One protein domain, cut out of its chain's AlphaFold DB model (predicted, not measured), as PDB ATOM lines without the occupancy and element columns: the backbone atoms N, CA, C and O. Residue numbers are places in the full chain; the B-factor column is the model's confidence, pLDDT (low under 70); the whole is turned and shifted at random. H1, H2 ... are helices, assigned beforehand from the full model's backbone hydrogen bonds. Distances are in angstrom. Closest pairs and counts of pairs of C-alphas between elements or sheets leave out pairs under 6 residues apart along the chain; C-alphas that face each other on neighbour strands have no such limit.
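Overview. This is residues 2 to 43 of the 79 residues of the protein "RHH_1 domain-containing protein" of Proteobacteria bacterium HN_bin10 (UniProt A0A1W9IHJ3). Two straight helices of equal residue count stand nearly square to each other, with H2 leading away from the flank of H1, where its residues 27 to 30 pack on residues 16 to 20. An extended arm, residues 2 to 9, leads off from the beginning of H1 on the same side as H2, and the space between this arm and H2 is open. The printed part has 42 residues with two named helices, H1 then H2, and no named strand; the class is all helix. It is only just loose, close to compact, with a radius of gyration of the C-alphas of 11.3 A and spans of 28 by 22 by 21 A.

Along the chain. Find C-alpha 10 at (41.190, 7.142, 20.323); from there H1, residues 10 to 23, runs 20.1 A to C-alpha 23 at (22.021, 6.539, 26.181). H2, residues 27 to 40, measures 20.0 A and ends at C-alpha 40 at (29.202, 22.711, 38.581).

Arrangement. Look first at Ile 20 and Lys 27, whose C-alphas are the closest of H1 and H2, 6.7 A apart. The two helices touch, with 4 pairs of C-alphas within 8 A. Their lines are about perpendicular, at 82 degrees, and their centres are 14.3 A apart. Between them, residues 24 to 26 make a tight link. In both H1 and H2 every O i to N i+4 pair is within hydrogen-bond range.

Size, cuts and confidence. The C-alphas farthest apart are those of Arg 21 and Glu 43, at 29.4 A. Residues 2 to 15, of which 10 to 15 belong to H1, stand free, as do residues 32 to 43, of which 32 to 40 belong to H2. The printed part has no cut. The mean pLDDT of the printed part is 90.2, and you will find values under 70 at residues 41 to 43.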
ATOM      1  N   VAL A   2      29.089  28.645  21.651       88.75
ATOM      2  CA  VAL A   2      30.482  28.783  21.197       88.75
ATOM      3  C   VAL A   2      30.959  27.401  20.755       88.75
ATOM      4  O   VAL A   2      30.624  26.407  21.401       88.75
ATOM      5  N   THR A   3      31.700  27.325  19.651       92.19
ATOM      6  CA  THR A   3      32.248  26.063  19.138       92.19
ATOM      7  C   THR A   3      33.654  25.853  19.686       92.19
ATOM      8  O   THR A   3      34.504  26.728  19.552       92.19
ATOM      9  N   LEU A   4      33.898  24.682  20.272       90.12
ATOM     10  CA  LEU A   4      35.204  24.252  20.766       90.12
ATOM     11  C   LEU A   4      35.661  23.020  19.980       90.12
ATOM     12  O   LEU A   4      34.918  22.044  19.871       90.12
ATOM     13  N   THR A   5      36.894  23.045  19.475       93.31
ATOM     14  CA  THR A   5      37.545  21.872  18.876       93.31
ATOM     15  C   THR A   5      38.524  21.288  19.884       93.31
ATOM     16  O   THR A   5      39.436  21.980  20.331       93.31
ATOM     17  N   VAL A   6      38.363  20.010  20.223       90.19
ATOM     18  CA  VAL A   6      39.209  19.310  21.201       90.19
ATOM     19  C   VAL A   6      39.783  18.045  20.583       90.19
ATOM     20  O   VAL A   6      39.080  17.304  19.896       90.19
ATOM     21  N   LYS A   7      41.069  17.785  20.834       95.25
ATOM     22  CA  LYS A   7      41.699  16.509  20.483       95.25
ATOM     23  C   LYS A   7      41.381  15.493  21.570       95.25
ATOM     24  O   LYS A   7      41.586  15.770  22.748       95.25
ATOM     25  N   ILE A   8      40.904  14.323  21.165       92.56
ATOM     26  CA  ILE A   8      40.499  13.256  22.077       92.56
ATOM     27  C   ILE A   8      41.295  11.994  21.722       92.56
ATOM     28  O   ILE A   8      41.347  11.644  20.541       92.56
ATOM     29  N   PRO A   9      41.914  11.307  22.700       97.19
ATOM     30  CA  PRO A   9      42.564  10.025  22.457       97.19
ATOM     31  C   PRO A   9      41.580   8.993  21.899       97.19
ATOM     32  O   PRO A   9      40.428   8.934  22.330       97.19
ATOM     33  N   GLU A  10      42.044   8.127  21.004       96.12
ATOM     34  CA  GLU A  10      41.190   7.142  20.323       96.12
ATOM     35  C   GLU A  10      40.447   6.225  21.307       96.12
ATOM     36  O   GLU A  10      39.239   6.028  21.190       96.12
ATOM     37  N   ALA A  11      41.125   5.786  22.371       95.50
ATOM     38  CA  ALA A  11      40.510   4.991  23.433       95.50
ATOM     39  C   ALA A  11      39.338   5.709  24.132       95.50
ATOM     40  O   ALA A  11      38.357   5.068  24.520       95.50
ATOM     41  N   LEU A  12      39.416   7.034  24.302       93.81
ATOM     42  CA  LEU A  12      38.330   7.818  24.893       93.81
ATOM     43  C   LEU A  12      37.188   8.013  23.890       93.81
ATOM     44  O   LEU A  12      36.024   7.922  24.275       93.81
ATOM     45  N   ALA A  13      37.507   8.197  22.607       94.00
ATOM     46  CA  ALA A  13      36.506   8.267  21.549       94.00
ATOM     47  C   ALA A  13      35.676   6.973  21.471       94.00
ATOM     48  O   ALA A  13      34.449   7.041  21.430       94.00
ATOM     49  N   SER A  14      36.308   5.797  21.559       95.31
ATOM     50  CA  SER A  14      35.592   4.512  21.570       95.31
ATOM     51  C   SER A  14      34.636   4.376  22.760       95.31
ATOM     52  O   SER A  14      33.505   3.919  22.599       95.31
ATOM     53  N   LYS A  15      35.060   4.806  23.958       94.56
ATOM     54  CA  LYS A  15      34.201   4.804  25.156       94.56
ATOM     55  C   LYS A  15      33.022   5.766  25.010       94.56
ATOM     56  O   LYS A  15      31.905   5.423  25.391       94.56
ATOM     57  N   LEU A  16      33.259   6.943  24.430       93.75
ATOM     58  CA  LEU A  16      32.215   7.931  24.181       93.75
ATOM     59  C   LEU A  16      31.158   7.397  23.204       93.75
ATOM     60  O   LEU A  16      29.969   7.539  23.466       93.75
ATOM     61  N   GLU A  17      31.564   6.725  22.125       94.00
ATOM     62  CA  GLU A  17      30.636   6.086  21.176       94.00
ATOM     63  C   GLU A  17      29.769   5.007  21.831       94.00
ATOM     64  O   GLU A  17      28.566   4.929  21.579       94.00
ATOM     65  N   ALA A  18      30.358   4.180  22.700       94.88
ATOM     66  CA  ALA A  18      29.603   3.180  23.448       94.88
ATOM     67  C   ALA A  18      28.552   3.838  24.359       94.88
ATOM     68  O   ALA A  18      27.395   3.419  24.369       94.88
ATOM     69  N   LEU A  19      28.932   4.914  25.057       93.75
ATOM     70  CA  LEU A  19      28.038   5.676  25.929       93.75
ATOM     71  C   LEU A  19      26.891   6.334  25.147       93.75
ATOM     72  O   LEU A  19      25.742   6.297  25.582       93.75
ATOM     73  N   ILE A  20      27.189   6.885  23.968       95.06
ATOM     74  CA  ILE A  20      26.202   7.463  23.045       95.06
ATOM     75  C   ILE A  20      25.164   6.425  22.642       95.06
ATOM     76  O   ILE A  20      23.966   6.684  22.734       95.06
ATOM     77  N   ARG A  21      25.613   5.235  22.230       93.44
ATOM     78  CA  ARG A  21      24.714   4.143  21.838       93.44
ATOM     79  C   ARG A  21      23.860   3.669  23.004       93.44
ATOM     80  O   ARG A  21      22.680   3.405  22.814       93.44
ATOM     81  N   GLN A  22      24.444   3.589  24.197       94.00
ATOM     82  CA  GLN A  22      23.734   3.166  25.399       94.00
ATOM     83  C   GLN A  22      22.648   4.169  25.815       94.00
ATOM     84  O   GLN A  22      21.573   3.756  26.236       94.00
ATOM     85  N   ARG A  23      22.928   5.475  25.719       91.75
ATOM     86  CA  ARG A  23      22.021   6.539  26.181       91.75
ATOM     87  C   ARG A  23      21.098   7.101  25.099       91.75
ATOM     88  O   ARG A  23      20.151   7.802  25.433       91.75
ATOM     89  N   GLY A  24      21.374   6.842  23.820       92.81
ATOM     90  CA  GLY A  24      20.613   7.395  22.695       92.81
ATOM     91  C   GLY A  24      20.758   8.914  22.515       92.81
ATOM     92  O   GLY A  24      19.906   9.536  21.886       92.81
ATOM     93  N   GLN A  25      21.811   9.521  23.071       92.31
ATOM     94  CA  GLN A  25      22.053  10.971  23.046       92.31
ATOM     95  C   GLN A  25      23.071  11.361  21.969       92.31
ATOM     96  O   GLN A  25      23.885  10.550  21.531       92.31
ATOM     97  N   ARG A  26      23.087  12.627  21.549       92.94
ATOM     98  CA  ARG A  26      24.074  13.125  20.579       92.94
ATOM     99  C   ARG A  26      25.430  13.363  21.247       92.94
ATOM    100  O   ARG A  26      25.515  13.744  22.412       92.94
ATOM    101  N   LYS A  27      26.508  13.266  20.458       90.88
ATOM    102  CA  LYS A  27      27.889  13.593  20.883       90.88
ATOM    103  C   LYS A  27      27.985  14.920  21.634       90.88
ATOM    104  O   LYS A  27      28.582  14.990  22.700       90.88
ATOM    105  N   SER A  28      27.386  15.969  21.077       91.69
ATOM    106  CA  SER A  28      27.430  17.323  21.635       91.69
ATOM    107  C   SER A  28      26.580  17.508  22.893       91.69
ATOM    108  O   SER A  28      26.755  18.503  23.590       91.69
ATOM    109  N   GLU A  29      25.643  16.606  23.178       93.12
ATOM    110  CA  GLU A  29      24.874  16.619  24.424       93.12
ATOM    111  C   GLU A  29      25.711  16.007  25.539       93.12
ATOM    112  O   GLU A  29      25.943  16.668  26.542       93.12
ATOM    113  N   ILE A  30      26.286  14.825  25.302       93.81
ATOM    114  CA  ILE A  30      27.134  14.147  26.291       93.81
ATOM    115  C   ILE A  30      28.384  14.965  26.628       93.81
ATOM    116  O   ILE A  30      28.733  15.104  27.797       93.81
ATOM    117  N   VAL A  31      29.067  15.520  25.620       92.81
ATOM    118  CA  VAL A  31      30.273  16.333  25.859       92.81
ATOM    119  C   VAL A  31      29.936  17.598  26.647       92.81
ATOM    120  O   VAL A  31      30.706  17.998  27.513       92.81
ATOM    121  N   ARG A  32      28.783  18.217  26.380       92.62
ATOM    122  CA  ARG A  32      28.349  19.411  27.109       92.62
ATOM    123  C   ARG A  32      27.944  19.084  28.540       92.62
ATOM    124  O   ARG A  32      28.433  19.755  29.431       92.62
ATOM    125  N   GLU A  33      27.160  18.027  28.753       91.88
ATOM    126  CA  GLU A  33      26.781  17.534  30.087       91.88
ATOM    127  C   GLU A  33      28.026  17.242  30.938       91.88
ATOM    128  O   GLU A  33      28.078  17.589  32.113       91.88
ATOM    129  N   ALA A  34      29.060  16.640  30.341       90.75
ATOM    130  CA  ALA A  34      30.319  16.378  31.030       90.75
ATOM    131  C   ALA A  34      31.049  17.671  31.435       90.75
ATOM    132  O   ALA A  34      31.562  17.754  32.548       90.75
ATOM    133  N   ILE A  35      31.087  18.677  30.553       91.81
ATOM    134  CA  ILE A  35      31.699  19.979  30.853       91.81
ATOM    135  C   ILE A  35      30.885  20.727  31.916       91.81
ATOM    136  O   ILE A  35      31.474  21.254  32.850       91.81
ATOM    137  N   GLU A  36      29.556  20.750  31.797       91.62
ATOM    138  CA  GLU A  36      28.650  21.384  32.764       91.62
ATOM    139  C   GLU A  36      28.851  20.782  34.156       91.62
ATOM    140  O   GLU A  36      29.126  21.523  35.093       91.62
ATOM    141  N   ARG A  37      28.864  19.448  34.281       89.06
ATOM    142  CA  ARG A  37      29.139  18.781  35.563       89.06
ATOM    143  C   ARG A  37      30.500  19.125  36.143       89.06
ATOM    144  O   ARG A  37      30.594  19.346  37.337       89.06
ATOM    145  N   MET A  38      31.540  19.186  35.316       85.50
ATOM    146  CA  MET A  38      32.887  19.508  35.788       85.50
ATOM    147  C   MET A  38      33.018  20.967  36.251       85.50
ATOM    148  O   MET A  38      33.874  21.271  37.070       85.50
ATOM    149  N   VAL A  39      32.193  21.872  35.716       87.19
ATOM    150  CA  VAL A  39      32.136  23.280  36.142       87.19
ATOM    151  C   VAL A  39      31.225  23.462  37.361       87.19
ATOM    152  O   VAL A  39      31.486  24.328  38.193       87.19
ATOM    153  N   GLU A  40      30.152  22.675  37.464       81.00
ATOM    154  CA  GLU A  40      29.202  22.711  38.581       81.00
ATOM    155  C   GLU A  40      29.696  21.963  39.821       81.00
ATOM    156  O   GLU A  40      29.318  22.326  40.934       81.00
ATOM    157  N   GLU A  41      30.523  20.927  39.661       67.25
ATOM    158  CA  GLU A  41      31.203  20.276  40.773       67.25
ATOM    159  C   GLU A  41      32.262  21.242  41.325       67.25
ATOM    160  O   GLU A  41      33.265  21.492  40.654       67.25
ATOM    161  N   PRO A  42      32.083  21.814  42.536       60.16
ATOM    162  CA  PRO A  42      33.169  22.545  43.167       60.16
ATOM    163  C   PRO A  42      34.339  21.573  43.324       60.16
ATOM    164  O   PRO A  42      34.139  20.469  43.837       60.16
ATOM    165  N   GLU A  43      35.527  21.981  42.860       59.00
ATOM    166  CA  GLU A  43      36.707  21.116  42.691       59.00
ATOM    167  C   GLU A  43      36.975  20.221  43.897       59.00
ATOM    168  O   GLU A  43      37.425  19.097  43.730       59.00
TER     169      GLU A  43